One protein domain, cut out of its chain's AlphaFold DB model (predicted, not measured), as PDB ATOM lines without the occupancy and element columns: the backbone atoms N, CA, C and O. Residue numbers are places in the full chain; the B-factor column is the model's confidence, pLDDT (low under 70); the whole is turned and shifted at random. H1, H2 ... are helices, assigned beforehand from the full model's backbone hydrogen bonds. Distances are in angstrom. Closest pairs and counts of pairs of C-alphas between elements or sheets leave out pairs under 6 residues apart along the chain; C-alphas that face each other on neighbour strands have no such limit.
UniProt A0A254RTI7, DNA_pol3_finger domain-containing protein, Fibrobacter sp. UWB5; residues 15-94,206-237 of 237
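What this domain is: This is residues 15 to 94 and 206 to 237 of the 237 residues of the protein "DNA_pol3_finger domain-containing protein" of Fibrobacter sp. UWB5 (UniProt A0A254RTI7). One long helix, H5, runs through the middle; H2 and H4 pack on one side of it with H3 beyond them, while H6 turns off its last end and H1 packs across H6. The printed part has 112 residues, with helices H1 to H6 in chain order and no named strand: all helix. It is compact, with a radius of gyration of the C-alphas of 13.5 A and spans of 40, 29 and 26 A.

How they stand to each other: H5, residues 206 to 224, touches H2, residues 42 to 49, with 216 to 223 alone; the closest C-alphas, of Thr 44 and Tyr 220, are 5.3 A apart. H6, residues 226 to 235, touches H1, residues 15 to 28, at a steep tilt of 50 degrees. In H2, 3 of 4 O i to N i+4 pairs are within hydrogen-bond range.

Where its parts are: H5 is 26.7 A long, from (4.551, -1.714, -39.409) to (13.303, 10.193, -17.132). H3 is residues 62 to 71, H4 76 to 86.

The domain as a whole: Residues 95 to 205 are not printed; C-alphas 94 and 206 are 18.2 A apart. The links H1 to H2 and H2 to H3 are long. Residues 88 to 94 and 236 to 237 have pLDDT under 70.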
ATOM      1  N   SER A  15      15.953  14.749 -35.378       87.69
ATOM      2  CA  SER A  15      16.855  15.855 -35.030       87.69
ATOM      3  C   SER A  15      16.572  16.416 -33.634       87.69
ATOM      4  O   SER A  15      17.510  16.699 -32.889       87.69
ATOM      5  N   THR A  16      15.299  16.519 -33.241       90.25
ATOM      6  CA  THR A  16      14.908  16.944 -31.889       90.25
ATOM      7  C   THR A  16      15.314  15.910 -30.842       90.25
ATOM      8  O   THR A  16      15.912  16.273 -29.831       90.25
ATOM      9  N   MET A  17      15.080  14.620 -31.102       92.75
ATOM     10  CA  MET A  17      15.527  13.535 -30.225       92.75
ATOM     11  C   MET A  17      17.042  13.564 -30.022       92.75
ATOM     12  O   MET A  17      17.510  13.470 -28.892       92.75
ATOM     13  N   ARG A  18      17.812  13.774 -31.096       92.50
ATOM     14  CA  ARG A  18      19.267  13.913 -31.008       92.50
ATOM     15  C   ARG A  18      19.683  15.076 -30.108       92.50
ATOM     16  O   ARG A  18      20.518  14.873 -29.240       92.50
ATOM     17  N   LYS A  19      19.064  16.255 -30.249       92.75
ATOM     18  CA  LYS A  19      19.335  17.401 -29.359       92.75
ATOM     19  C   LYS A  19      19.068  17.061 -27.892       92.75
ATOM     20  O   LYS A  19      19.862  17.435 -27.040       92.75
ATOM     21  N   ILE A  20      17.979  16.343 -27.600       94.50
ATOM     22  CA  ILE A  20      17.667  15.901 -26.232       94.50
ATOM     23  C   ILE A  20      18.779  14.982 -25.702       94.50
ATOM     24  O   ILE A  20      19.258  15.188 -24.591       94.50
ATOM     25  N   LEU A  21      19.223  14.004 -26.498       95.06
ATOM     26  CA  LEU A  21      20.301  13.083 -26.121       95.06
ATOM     27  C   LEU A  21      21.638  13.807 -25.908       95.06
ATOM     28  O   LEU A  21      22.311  13.548 -24.913       95.06
ATOM     29  N   ASP A  22      21.981  14.756 -26.782       93.94
ATOM     30  CA  ASP A  22      23.187  15.579 -26.649       93.94
ATOM     31  C   ASP A  22      23.129  16.427 -25.357       93.94
ATOM     32  O   ASP A  22      24.119  16.541 -24.627       93.94
ATOM     33  N   CYS A  23      21.961  16.987 -25.015       93.81
ATOM     34  CA  CYS A  23      21.742  17.679 -23.740       93.81
ATOM     35  C   CYS A  23      21.944  16.752 -22.532       93.81
ATOM     36  O   CYS A  23      22.568  17.162 -21.557       93.81
ATOM     37  N   ILE A  24      21.467  15.507 -22.582       95.12
ATOM     38  CA  ILE A  24      21.662  14.528 -21.498       95.12
ATOM     39  C   ILE A  24      23.143  14.167 -21.343       95.12
ATOM     40  O   ILE A  24      23.662  14.164 -20.226       95.12
ATOM     41  N   GLU A  25      23.848  13.919 -22.448       95.44
ATOM     42  CA  GLU A  25      25.274  13.586 -22.407       95.44
ATOM     43  C   GLU A  25      26.094  14.750 -21.840       95.44
ATOM     44  O   GLU A  25      26.939  14.550 -20.973       95.44
ATOM     45  N   THR A  26      25.809  15.983 -22.259       94.44
ATOM     46  CA  THR A  26      26.541  17.171 -21.788       94.44
ATOM     47  C   THR A  26      26.260  17.543 -20.334       94.44
ATOM     48  O   THR A  26      27.165  18.007 -19.644       94.44
ATOM     49  N   THR A  27      25.027  17.359 -19.856       94.75
ATOM     50  CA  THR A  27      24.626  17.777 -18.502       94.75
ATOM     51  C   THR A  27      24.850  16.697 -17.451       94.75
ATOM     52  O   THR A  27      25.212  17.018 -16.320       94.75
ATOM     53  N   GLN A  28      24.661  15.425 -17.812       93.75
ATOM     54  CA  GLN A  28      24.717  14.301 -16.875       93.75
ATOM     55  C   GLN A  28      25.888  13.344 -17.138       93.75
ATOM     56  O   GLN A  28      26.130  12.459 -16.320       93.75
ATOM     57  N   ASN A  29      26.630  13.506 -18.242       93.62
ATOM     58  CA  ASN A  29      27.687  12.580 -18.676       93.62
ATOM     59  C   ASN A  29      27.182  11.130 -18.842       93.62
ATOM     60  O   ASN A  29      27.896  10.162 -18.574       93.62
ATOM     61  N   ILE A  30      25.921  10.989 -19.267       93.56
ATOM     62  CA  ILE A  30      25.244   9.710 -19.505       93.56
ATOM     63  C   ILE A  30      24.924   9.587 -20.992       93.56
ATOM     64  O   ILE A  30      24.333  10.486 -21.586       93.56
ATOM     65  N   ARG A  31      25.248   8.432 -21.584       92.81
ATOM     66  CA  ARG A  31      24.802   8.062 -22.932       92.81
ATOM     67  C   ARG A  31      23.609   7.125 -22.848       92.81
ATOM     68  O   ARG A  31      23.739   5.994 -22.386       92.81
ATOM     69  N   VAL A  32      22.459   7.598 -23.311       93.19
ATOM     70  CA  VAL A  32      21.219   6.817 -23.347       93.19
ATOM     71  C   VAL A  32      21.123   6.083 -24.683       93.19
ATOM     72  O   VAL A  32      21.075   6.714 -25.736       93.19
ATOM     73  N   ASP A  33      21.056   4.751 -24.651       93.69
ATOM     74  CA  ASP A  33      20.721   3.956 -25.837       93.69
ATOM     75  C   ASP A  33      19.200   3.917 -26.023       93.69
ATOM     76  O   ASP A  33      18.497   3.034 -25.527       93.69
ATOM     77  N   ILE A  34      18.687   4.911 -26.747       92.81
ATOM     78  CA  ILE A  34      17.249   5.086 -26.965       92.81
ATOM     79  C   ILE A  34      16.620   3.943 -27.784       92.81
ATOM     80  O   ILE A  34      15.403   3.763 -27.767       92.81
ATOM     81  N   SER A  35      17.426   3.149 -28.498       91.88
ATOM     82  CA  SER A  35      16.944   2.032 -29.320       91.88
ATOM     83  C   SER A  35      16.580   0.790 -28.502       91.88
ATOM     84  O   SER A  35      15.902  -0.101 -29.011       91.88
ATOM     85  N   ARG A  36      17.004   0.734 -27.232       93.06
ATOM     86  CA  ARG A  36      16.861  -0.434 -26.347       93.06
ATOM     87  C   ARG A  36      16.060  -0.149 -25.076       93.06
ATOM     88  O   ARG A  36      16.189  -0.883 -24.099       93.06
ATOM     89  N   ILE A  37      15.258   0.914 -25.070       95.56
ATOM     90  CA  ILE A  37      14.405   1.241 -23.922       95.56
ATOM     91  C   ILE A  37      13.320   0.169 -23.702       95.56
ATOM     92  O   ILE A  37      12.827  -0.405 -24.676       95.56
ATOM     93  N   PRO A  38      12.939  -0.110 -22.443       96.31
ATOM     94  CA  PRO A  38      11.844  -1.028 -22.135       96.31
ATOM     95  C   PRO A  38      10.509  -0.459 -22.629       96.31
ATOM     96  O   PRO A  38      10.241   0.720 -22.425       96.31
ATOM     97  N   LEU A  39       9.670  -1.288 -23.259       96.19
ATOM     98  CA  LEU A  39       8.349  -0.885 -23.774       96.19
ATOM     99  C   LEU A  39       7.227  -0.972 -22.724       96.19
ATOM    100  O   LEU A  39       6.102  -0.541 -22.973       96.19
ATOM    101  N   ASP A  40       7.534  -1.515 -21.550       96.19
ATOM    102  CA  ASP A  40       6.641  -1.729 -20.410       96.19
ATOM    103  C   ASP A  40       6.959  -0.798 -19.223       96.19
ATOM    104  O   ASP A  40       6.483  -1.016 -18.105       96.19
ATOM    105  N   ASP A  41       7.743   0.270 -19.441       97.38
ATOM    106  CA  ASP A  41       8.032   1.255 -18.395       97.38
ATOM    107  C   ASP A  41       6.748   1.960 -17.942       97.38
ATOM    108  O   ASP A  41       6.167   2.789 -18.649       97.38
ATOM    109  N   LYS A  42       6.327   1.646 -16.713       96.69
ATOM    110  CA  LYS A  42       5.075   2.141 -16.128       96.69
ATOM    111  C   LYS A  42       4.991   3.661 -16.117       96.69
ATOM    112  O   LYS A  42       3.950   4.200 -16.455       96.69
ATOM    113  N   LYS A  43       6.086   4.355 -15.784       97.38
ATOM    114  CA  LYS A  43       6.087   5.824 -15.731       97.38
ATOM    115  C   LYS A  43       5.876   6.439 -17.118       97.38
ATOM    116  O   LYS A  43       5.180   7.444 -17.243       97.38
ATOM    117  N   THR A  44       6.458   5.831 -18.151       97.50
ATOM    118  CA  THR A  44       6.259   6.237 -19.546       97.50
ATOM    119  C   THR A  44       4.824   5.982 -19.999       97.50
ATOM    120  O   THR A  44       4.217   6.870 -20.590       97.50
ATOM    121  N   LEU A  45       4.239   4.828 -19.669       97.06
ATOM    122  CA  LEU A  45       2.831   4.542 -19.968       97.06
ATOM    123  C   LEU A  45       1.877   5.480 -19.205       97.06
ATOM    124  O   LEU A  45       0.938   6.007 -19.798       97.06
ATOM    125  N   ASP A  46       2.157   5.772 -17.932       97.31
ATOM    126  CA  ASP A  46       1.382   6.704 -17.103       97.31
ATOM    127  C   ASP A  46       1.318   8.113 -17.704       97.31
ATOM    128  O   ASP A  46       0.283   8.774 -17.623       97.31
ATOM    129  N   LEU A  47       2.383   8.560 -18.379       97.50
ATOM    130  CA  LEU A  47       2.377   9.829 -19.104       97.50
ATOM    131  C   LEU A  47       1.289   9.855 -20.190       97.50
ATOM    132  O   LEU A  47       0.563  10.845 -20.303       97.50
ATOM    133  N   PHE A  48       1.137   8.773 -20.959       96.88
ATOM    134  CA  PHE A  48       0.060   8.655 -21.946       96.88
ATOM    135  C   PHE A  48      -1.306   8.526 -21.266       96.88
ATOM    136  O   PHE A  48      -2.251   9.205 -21.665       96.88
ATOM    137  N   ARG A  49      -1.426   7.725 -20.203       96.12
ATOM    138  CA  ARG A  49      -2.685   7.551 -19.451       96.12
ATOM    139  C   ARG A  49      -3.236   8.859 -18.895       96.12
ATOM    140  O   ARG A  49      -4.448   9.040 -18.858       96.12
ATOM    141  N   ASN A  50      -2.354   9.769 -18.497       96.31
ATOM    142  CA  ASN A  50      -2.727  11.087 -17.991       96.31
ATOM    143  C   ASN A  50      -2.910  12.132 -19.104       96.31
ATOM    144  O   ASN A  50      -3.335  13.247 -18.821       96.31
ATOM    145  N   GLY A  51      -2.611  11.795 -20.364       95.00
ATOM    146  CA  GLY A  51      -2.613  12.738 -21.485       95.00
ATOM    147  C   GLY A  51      -1.565  13.842 -21.343       95.00
ATOM    148  O   GLY A  51      -1.715  14.915 -21.920       95.00
ATOM    149  N   ASP A  52      -0.489  13.601 -20.591       95.56
ATOM    150  CA  ASP A  52       0.589  14.563 -20.353       95.56
ATOM    151  C   ASP A  52       1.625  14.531 -21.491       95.56
ATOM    152  O   ASP A  52       2.838  14.617 -21.285       95.56
ATOM    153  N   THR A  53       1.165  14.418 -22.735       95.12
ATOM    154  CA  THR A  53       1.979  14.160 -23.934       95.12
ATOM    155  C   THR A  53       2.409  15.428 -24.674       95.12
ATOM    156  O   THR A  53       2.919  15.358 -25.786       95.12
ATOM    157  N   GLY A  54       2.292  16.614 -24.069       93.06
ATOM    158  CA  GLY A  54       2.785  17.857 -24.681       93.06
ATOM    159  C   GLY A  54       4.274  17.776 -25.063       93.06
ATOM    160  O   GLY A  54       5.115  17.473 -24.212       93.06
ATOM    161  N   GLY A  55       4.597  18.027 -26.334       89.56
ATOM    162  CA  GLY A  55       5.951  17.883 -26.889       89.56
ATOM    163  C   GLY A  55       6.362  16.446 -27.244       89.56
ATOM    164  O   GLY A  55       7.473  16.243 -27.726       89.56
ATOM    165  N   VAL A  56       5.496  15.451 -27.025       93.44
ATOM    166  CA  VAL A  56       5.697  14.077 -27.500       93.44
ATOM    167  C   VAL A  56       5.216  13.989 -28.943       93.44
ATOM    168  O   VAL A  56       4.050  14.246 -29.238       93.44
ATOM    169  N   PHE A  57       6.121  13.619 -29.844       89.19
ATOM    170  CA  PHE A  57       5.842  13.528 -31.272       89.19
ATOM    171  C   PHE A  57       4.601  12.675 -31.576       89.19
ATOM    172  O   PHE A  57       4.510  11.526 -31.149       89.19
ATOM    173  N   GLY A  58       3.650  13.238 -32.327       86.81
ATOM    174  CA  GLY A  58       2.434  12.544 -32.760       86.81
ATOM    175  C   GLY A  58       1.373  12.353 -31.671       86.81
ATOM    176  O   GLY A  58       0.306  11.824 -31.975       86.81
ATOM    177  N   PHE A  59       1.652  12.782 -30.435       91.38
ATOM    178  CA  PHE A  59       0.752  12.677 -29.285       91.38
ATOM    179  C   PHE A  59       0.492  14.027 -28.598       91.38
ATOM    180  O   PHE A  59      -0.174  14.079 -27.572       91.38
ATOM    181  N   ASP A  60       0.998  15.132 -29.131       90.31
ATOM    182  CA  ASP A  60       0.994  16.443 -28.482       90.31
ATOM    183  C   ASP A  60      -0.275  17.275 -28.717       90.31
ATOM    184  O   ASP A  60      -0.460  18.284 -28.032       90.31
ATOM    185  N   SER A  61      -1.156  16.864 -29.634       89.88
ATOM    186  CA  SER A  61      -2.401  17.589 -29.908       89.88
ATOM    187  C   SER A  61      -3.419  17.461 -28.759       89.88
ATOM    188  O   SER A  61      -3.465  16.421 -28.096       89.88
ATOM    189  N   PRO A  62      -4.269  18.484 -28.524       90.69
ATOM    190  CA  PRO A  62      -5.286  18.437 -27.470       90.69
ATOM    191  C   PRO A  62      -6.246  17.245 -27.595       90.69
ATOM    192  O   PRO A  62      -6.512  16.572 -26.603       90.69
ATOM    193  N   ASP A  63      -6.706  16.940 -28.811       87.81
ATOM    194  CA  ASP A  63      -7.619  15.815 -29.053       87.81
ATOM    195  C   ASP A  63      -6.952  14.477 -28.720       87.81
ATOM    196  O   ASP A  63      -7.545  13.619 -28.074       87.81
ATOM    197  N   MET A  64      -5.688  14.304 -29.114       88.62
ATOM    198  CA  MET A  64      -4.925  13.085 -28.843       88.62
ATOM    199  C   MET A  64      -4.667  12.904 -27.344       88.62
ATOM    200  O   MET A  64      -4.778  11.793 -26.832       88.62
ATOM    201  N   GLN A  65      -4.390  13.992 -26.620       93.56
ATOM    202  CA  GLN A  65      -4.286  13.980 -25.157       93.56
ATOM    203  C   GLN A  65      -5.597  13.547 -24.499       93.56
ATOM    204  O   GLN A  65      -5.581  12.741 -23.568       93.56
ATOM    205  N   GLU A  66      -6.725  14.058 -24.986       93.06
ATOM    206  CA  GLU A  66      -8.046  13.738 -24.454       93.06
ATOM    207  C   GLU A  66      -8.434  12.279 -24.731       93.06
ATOM    208  O   GLU A  66      -8.778  11.545 -23.803       93.06
ATOM    209  N   TYR A  67      -8.264  11.799 -25.965       91.56
ATOM    210  CA  TYR A  67      -8.489  10.388 -26.284       91.56
ATOM    211  C   TYR A  67      -7.556   9.462 -25.506       91.56
ATOM    212  O   TYR A  67      -7.990   8.407 -25.052       91.56
ATOM    213  N   SER A  68      -6.302   9.858 -25.277       93.38
ATOM    214  CA  SER A  68      -5.371   9.081 -24.456       93.38
ATOM    215  C   SER A  68      -5.850   8.947 -23.005       93.38
ATOM    216  O   SER A  68      -5.802   7.851 -22.443       93.38
ATOM    217  N   LYS A  69      -6.395  10.022 -22.412       94.56
ATOM    218  CA  LYS A  69      -6.992   9.994 -21.061       94.56
ATOM    219  C   LYS A  69      -8.229   9.115 -20.979       94.56
ATOM    220  O   LYS A  69      -8.450   8.452 -19.966       94.56
ATOM    221  N   GLN A  70      -9.054   9.129 -22.021       93.00
ATOM    222  CA  GLN A  70     -10.258   8.308 -22.073       93.00
ATOM    223  C   GLN A  70      -9.913   6.833 -22.287       93.00
ATOM    224  O   GLN A  70     -10.473   5.973 -21.602       93.00
ATOM    225  N   LEU A  71      -8.970   6.541 -23.183       92.44
ATOM    226  CA  LEU A  71      -8.544   5.184 -23.496       92.44
ATOM    227  C   LEU A  71      -7.749   4.537 -22.358       92.44
ATOM    228  O   LEU A  71      -7.874   3.332 -22.134       92.44
ATOM    229  N   LYS A  72      -6.925   5.326 -21.656       94.00
ATOM    230  CA  LYS A  72      -5.990   4.869 -20.618       94.00
ATOM    231  C   LYS A  72      -5.133   3.695 -21.109       94.00
ATOM    232  O   LYS A  72      -5.320   2.583 -20.624       94.00
ATOM    233  N   PRO A  73      -4.235   3.898 -22.089       93.38
ATOM    234  CA  PRO A  73      -3.424   2.811 -22.629       93.38
ATOM    235  C   PRO A  73      -2.587   2.137 -21.529       93.38
ATOM    236  O   PRO A  73      -1.951   2.818 -20.725       93.38
ATOM    237  N   ASP A  74      -2.610   0.807 -21.479       92.31
ATOM    238  CA  ASP A  74      -1.906  -0.022 -20.489       92.31
ATOM    239  C   ASP A  74      -0.696  -0.762 -21.083       92.31
ATOM    240  O   ASP A  74       0.116  -1.317 -20.344       92.31
ATOM    241  N   SER A  75      -0.550  -0.764 -22.411       95.00
ATOM    242  CA  SER A  75       0.562  -1.408 -23.109       95.00
ATOM    243  C   SER A  75       1.007  -0.624 -24.343       95.00
ATOM    244  O   SER A  75       0.325   0.291 -24.816       95.00
ATOM    245  N   PHE A  76       2.155  -1.012 -24.897       95.19
ATOM    246  CA  PHE A  76       2.645  -0.462 -26.155       95.19
ATOM    247  C   PHE A  76       1.691  -0.752 -27.327       95.19
ATOM    248  O   PHE A  76       1.490   0.105 -28.183       95.19
ATOM    249  N   GLU A  77       1.049  -1.920 -27.355       93.69
ATOM    250  CA  GLU A  77       0.059  -2.282 -28.375       93.69
ATOM    251  C   GLU A  77      -1.147  -1.339 -28.352       93.69
ATOM    252  O   GLU A  77      -1.615  -0.917 -29.409       93.69
ATOM    253  N   GLU A  78      -1.618  -0.936 -27.173       93.12
ATOM    254  CA  GLU A  78      -2.709   0.035 -27.075       93.12
ATOM    255  C   GLU A  78      -2.278   1.442 -27.504       93.12
ATOM    256  O   GLU A  78      -3.073   2.165 -28.108       93.12
ATOM    257  N   LEU A  79      -1.011   1.816 -27.288       94.19
ATOM    258  CA  LEU A  79      -0.448   3.031 -27.883       94.19
ATOM    259  C   LEU A  79      -0.391   2.941 -29.406       94.19
ATOM    260  O   LEU A  79      -0.683   3.929 -30.079       94.19
ATOM    261  N   MET A  80      -0.062   1.769 -29.961       93.94
ATOM    262  CA  MET A  80      -0.122   1.567 -31.406       93.94
ATOM    263  C   MET A  80      -1.546   1.734 -31.914       93.94
ATOM    264  O   MET A  80      -1.739   2.321 -32.971       93.94
ATOM    265  N   ILE A  81      -2.549   1.241 -31.191       91.88
ATOM    266  CA  ILE A  81      -3.947   1.406 -31.586       91.88
ATOM    267  C   ILE A  81      -4.357   2.879 -31.524       91.88
ATOM    268  O   ILE A  81      -4.912   3.395 -32.491       91.88
ATOM    269  N   LEU A  82      -3.998   3.597 -30.461       90.50
ATOM    270  CA  LEU A  82      -4.257   5.032 -30.368       90.50
ATOM    271  C   LEU A  82      -3.560   5.802 -31.508       90.50
ATOM    272  O   LEU A  82      -4.187   6.592 -32.213       90.50
ATOM    273  N   CYS A  83      -2.290   5.500 -31.791       90.69
ATOM    274  CA  CYS A  83      -1.576   6.056 -32.941       90.69
ATOM    275  C   CYS A  83      -2.241   5.676 -34.275       90.69
ATOM    276  O   CYS A  83      -2.294   6.487 -35.201       90.69
ATOM    277  N   ALA A  84      -2.751   4.450 -34.388       89.19
ATOM    278  CA  ALA A  84      -3.446   3.974 -35.567       89.19
ATOM    279  C   ALA A  84      -4.783   4.674 -35.767       89.19
ATOM    280  O   ALA A  84      -5.176   4.781 -36.916       89.19
ATOM    281  N   LEU A  85      -5.474   5.126 -34.718       85.88
ATOM    282  CA  LEU A  85      -6.793   5.758 -34.803       85.88
ATOM    283  C   LEU A  85      -6.717   7.288 -34.942       85.88
ATOM    284  O   LEU A  85      -7.452   7.858 -35.748       85.88
ATOM    285  N   CYS A  86      -5.812   7.955 -34.227       79.75
ATOM    286  CA  CYS A  86      -5.736   9.425 -34.183       79.75
ATOM    287  C   CYS A  86      -4.323  10.007 -34.346       79.75
ATOM    288  O   CYS A  86      -4.159  11.224 -34.341       79.75
ATOM    289  N   GLY A  87      -3.304   9.165 -34.526       70.19
ATOM    290  CA  GLY A  87      -1.913   9.593 -34.664       70.19
ATOM    291  C   GLY A  87      -1.466   9.926 -36.098       70.19
ATOM    292  O   GLY A  87      -2.240   9.852 -37.060       70.19
ATOM    293  N   PRO A  88      -0.169  10.244 -36.279       60.12
ATOM    294  CA  PRO A  88       0.406  10.673 -37.559       60.12
ATOM    295  C   PRO A  88       0.319   9.607 -38.660       60.12
ATOM    296  O   PRO A  88       0.277   9.948 -39.842       60.12
ATOM    297  N   ALA A  89       0.186   8.325 -38.297       59.03
ATOM    298  CA  ALA A  89      -0.069   7.234 -39.240       59.03
ATOM    299  C   ALA A  89      -1.372   7.423 -40.056       59.03
ATOM    300  O   ALA A  89      -1.548   6.784 -41.095       59.03
ATOM    301  N   ARG A  90      -2.263   8.328 -39.619       64.12
ATOM    302  CA  ARG A  90      -3.507   8.726 -40.293       64.12
ATOM    303  C   ARG A  90      -3.527  10.164 -40.810       64.12
ATOM    304  O   ARG A  90      -4.599  10.624 -41.192       64.12
ATOM    305  N   ALA A  91      -2.390  10.861 -40.922       51.91
ATOM    306  CA  ALA A  91      -2.349  12.268 -41.360       51.91
ATOM    307  C   ALA A  91      -3.105  12.557 -42.684       51.91
ATOM    308  O   ALA A  91      -3.527  13.684 -42.926       51.91
ATOM    309  N   PHE A  92      -3.338  11.538 -43.521       44.62
ATOM    310  CA  PHE A  92      -4.086  11.644 -44.781       44.62
ATOM    311  C   PHE A  92      -5.511  11.048 -44.755       44.62
ATOM    312  O   PHE A  92      -6.212  11.122 -45.766       44.62
ATOM    313  N   ARG A  93      -5.942  10.427 -43.647       57.66
ATOM    314  CA  ARG A  93      -7.260   9.783 -43.460       57.66
ATOM    315  C   ARG A  93      -7.659   9.768 -41.970       57.66
ATOM    316  O   ARG A  93      -7.573   8.704 -41.354       57.66
ATOM    317  N   PRO A  94      -8.088  10.898 -41.377       54.84
ATOM    318  CA  PRO A  94      -8.495  10.926 -39.970       54.84
ATOM    319  C   PRO A  94      -9.610   9.903 -39.698       54.84
ATOM    320  O   PRO A  94     -10.500   9.711 -40.533       54.84
ATOM    321  N   THR A 206       3.110  -2.027 -39.474       91.94
ATOM    322  CA  THR A 206       4.551  -1.714 -39.409       91.94
ATOM    323  C   THR A 206       4.816  -0.213 -39.390       91.94
ATOM    324  O   THR A 206       5.695   0.267 -38.682       91.94
ATOM    325  N   LEU A 207       4.045   0.563 -40.153       89.62
ATOM    326  CA  LEU A 207       4.196   2.012 -40.138       89.62
ATOM    327  C   LEU A 207       3.769   2.578 -38.778       89.62
ATOM    328  O   LEU A 207       4.486   3.379 -38.184       89.62
ATOM    329  N   VAL A 208       2.626   2.115 -38.266       92.00
ATOM    330  CA  VAL A 208       2.124   2.494 -36.940       92.00
ATOM    331  C   VAL A 208       3.138   2.158 -35.849       92.00
ATOM    332  O   VAL A 208       3.381   3.002 -34.988       92.00
ATOM    333  N   SER A 209       3.748   0.972 -35.878       93.38
ATOM    334  CA  SER A 209       4.705   0.560 -34.848       93.38
ATOM    335  C   SER A 209       5.941   1.459 -34.823       93.38
ATOM    336  O   SER A 209       6.357   1.867 -33.743       93.38
ATOM    337  N   ILE A 210       6.469   1.856 -35.986       92.06
ATOM    338  CA  ILE A 210       7.605   2.786 -36.086       92.06
ATOM    339  C   ILE A 210       7.243   4.150 -35.486       92.06
ATOM    340  O   ILE A 210       7.965   4.653 -34.625       92.06
ATOM    341  N   TYR A 211       6.111   4.736 -35.890       92.06
ATOM    342  CA  TYR A 211       5.668   6.033 -35.362       92.06
ATOM    343  C   TYR A 211       5.415   5.984 -33.851       92.06
ATOM    344  O   TYR A 211       5.835   6.885 -33.123       92.06
ATOM    345  N   THR A 212       4.775   4.915 -33.376       94.38
ATOM    346  CA  THR A 212       4.491   4.711 -31.949       94.38
ATOM    347  C   THR A 212       5.780   4.536 -31.157       94.38
ATOM    348  O   THR A 212       5.904   5.095 -30.073       94.38
ATOM    349  N   PHE A 213       6.766   3.822 -31.700       95.25
ATOM    350  CA  PHE A 213       8.055   3.640 -31.044       95.25
ATOM    351  C   PHE A 213       8.802   4.965 -30.893       95.25
ATOM    352  O   PHE A 213       9.259   5.280 -29.798       95.25
ATOM    353  N   VAL A 214       8.837   5.798 -31.936       94.25
ATOM    354  CA  VAL A 214       9.430   7.144 -31.845       94.25
ATOM    355  C   VAL A 214       8.694   8.000 -30.811       94.25
ATOM    356  O   VAL A 214       9.333   8.648 -29.983       94.25
ATOM    357  N   ALA A 215       7.359   7.981 -30.794       94.56
ATOM    358  CA  ALA A 215       6.580   8.687 -29.774       94.56
ATOM    359  C   ALA A 215       6.895   8.185 -28.352       94.56
ATOM    360  O   ALA A 215       7.092   8.982 -27.434       94.56
ATOM    361  N   TYR A 216       7.011   6.869 -28.177       96.75
ATOM    362  CA  TYR A 216       7.360   6.246 -26.904       96.75
ATOM    363  C   TYR A 216       8.765   6.648 -26.439       96.75
ATOM    364  O   TYR A 216       8.955   6.970 -25.271       96.75
ATOM    365  N   GLN A 217       9.736   6.735 -27.352       96.62
ATOM    366  CA  GLN A 217      11.081   7.238 -27.058       96.62
ATOM    367  C   GLN A 217      11.054   8.688 -26.557       96.62
ATOM    368  O   GLN A 217      11.702   9.010 -25.561       96.62
ATOM    369  N   PHE A 218      10.266   9.561 -27.193       96.25
ATOM    370  CA  PHE A 218      10.061  10.930 -26.709       96.25
ATOM    371  C   PHE A 218       9.437  10.954 -25.310       96.25
ATOM    372  O   PHE A 218       9.901  11.697 -24.446       96.25
ATOM    373  N   ALA A 219       8.408  10.142 -25.071       97.06
ATOM    374  CA  ALA A 219       7.760  10.050 -23.767       97.06
ATOM    375  C   ALA A 219       8.719   9.534 -22.681       97.06
ATOM    376  O   ALA A 219       8.787  10.124 -21.606       97.06
ATOM    377  N   TYR A 220       9.520   8.511 -22.983       97.88
ATOM    378  CA  TYR A 220      10.534   7.979 -22.074       97.88
ATOM    379  C   TYR A 220      11.555   9.057 -21.695       97.88
ATOM    380  O   TYR A 220      11.817   9.291 -20.514       97.88
ATOM    381  N   LEU A 221      12.079   9.789 -22.683       96.94
ATOM    382  CA  LEU A 221      12.994  10.903 -22.429       96.94
ATOM    383  C   LEU A 221      12.331  12.007 -21.597       96.94
ATOM    384  O   LEU A 221      12.944  12.527 -20.672       96.94
ATOM    385  N   LYS A 222      11.063  12.328 -21.861       96.81
ATOM    386  CA  LYS A 222      10.309  13.319 -21.082       96.81
ATOM    387  C   LYS A 222      10.126  12.913 -19.619       96.81
ATOM    388  O   LYS A 222      10.166  13.774 -18.741       96.81
ATOM    389  N   VAL A 223       9.899  11.629 -19.358       97.25
ATOM    390  CA  VAL A 223       9.687  11.094 -18.008       97.25
ATOM    391  C   VAL A 223      10.991  11.023 -17.222       97.25
ATOM    392  O   VAL A 223      11.030  11.452 -16.069       97.25
ATOM    393  N   HIS A 224      12.052  10.497 -17.833       97.12
ATOM    394  CA  HIS A 224      13.303  10.193 -17.132       97.12
ATOM    395  C   HIS A 224      14.337  11.329 -17.203       97.12
ATOM    396  O   HIS A 224      15.178  11.433 -16.317       97.12
ATOM    397  N   TYR A 225      14.231  12.221 -18.194       96.19
ATOM    398  CA  TYR A 225      15.154  13.338 -18.464       96.19
ATOM    399  C   TYR A 225      14.390  14.640 -18.747       96.19
ATOM    400  O   TYR A 225      14.590  15.328 -19.750       96.19
ATOM    401  N   LYS A 226      13.435  14.963 -17.869       94.94
ATOM    402  CA  LYS A 226      12.472  16.058 -18.067       94.94
ATOM    403  C   LYS A 226      13.128  17.421 -18.315       94.94
ATOM    404  O   LYS A 226      12.630  18.186 -19.136       94.94
ATOM    405  N   SER A 227      14.204  17.740 -17.595       93.94
ATOM    406  CA  SER A 227      14.879  19.043 -17.689       93.94
ATOM    407  C   SER A 227      15.499  19.238 -19.073       93.94
ATOM    408  O   SER A 227      15.237  20.230 -19.754       93.94
ATOM    409  N   GLU A 228      16.257  18.240 -19.516       94.19
ATOM    410  CA  GLU A 228      16.946  18.196 -20.800       94.19
ATOM    411  C   GLU A 228      15.938  18.144 -21.949       94.19
ATOM    412  O   GLU A 228      16.069  18.882 -22.926       94.19
ATOM    413  N   PHE A 229      14.879  17.344 -21.792       94.31
ATOM    414  CA  PHE A 229      13.772  17.266 -22.738       94.31
ATOM    415  C   PHE A 229      13.101  18.629 -22.944       94.31
ATOM    416  O   PHE A 229      12.972  19.100 -24.075       94.31
ATOM    417  N   CYS A 230      12.694  19.291 -21.857       91.50
ATOM    418  CA  CYS A 230      12.052  20.601 -21.927       91.50
ATOM    419  C   CYS A 230      12.990  21.663 -22.514       91.50
ATOM    420  O   CYS A 230      12.564  22.427 -23.379       91.50
ATOM    421  N   SER A 231      14.262  21.685 -22.100       90.50
ATOM    422  CA  SER A 231      15.255  22.623 -22.630       90.50
ATOM    423  C   SER A 231      15.438  22.460 -24.141       90.50
ATOM    424  O   SER A 231      15.326  23.438 -24.882       90.50
ATOM    425  N   ALA A 232      15.639  21.228 -24.612       88.50
ATOM    426  CA  ALA A 232      15.852  20.950 -26.026       88.50
ATOM    427  C   ALA A 232      14.623  21.288 -26.885       88.50
ATOM    428  O   ALA A 232      14.784  21.840 -27.973       88.50
ATOM    429  N   ILE A 233      13.401  21.026 -26.402       85.25
ATOM    430  CA  ILE A 233      12.169  21.374 -27.129       85.25
ATOM    431  C   ILE A 233      11.972  22.884 -27.228       85.25
ATOM    432  O   ILE A 233      11.580  23.375 -28.286       85.25
ATOM    433  N   THR A 234      12.243  23.638 -26.162       82.00
ATOM    434  CA  THR A 234      12.131  25.101 -26.201       82.00
ATOM    435  C   THR A 234      13.172  25.720 -27.137       82.00
ATOM    436  O   THR A 234      12.850  26.675 -27.835       82.00
ATOM    437  N   CYS A 235      14.381  25.159 -27.213       73.69
ATOM    438  CA  CYS A 235      15.438  25.616 -28.122       73.69
ATOM    439  C   CYS A 235      15.287  25.125 -29.576       73.69
ATOM    440  O   CYS A 235      16.006  25.596 -30.455       73.69
ATOM    441  N   ALA A 236      14.422  24.141 -29.841       60.34
ATOM    442  CA  ALA A 236      14.187  23.590 -31.178       60.34
ATOM    443  C   ALA A 236      13.018  24.253 -31.933       60.34
ATOM    444  O   ALA A 236      12.769  23.864 -33.077       60.34
ATOM    445  N   LYS A 237      12.314  25.200 -31.300       48.50
ATOM    446  CA  LYS A 237      11.259  26.018 -31.913       48.50
ATOM    447  C   LYS A 237      11.808  27.280 -32.563       48.50
ATOM    448  O   LYS A 237      12.812  27.819 -32.051       48.50
TER     449      LYS A 237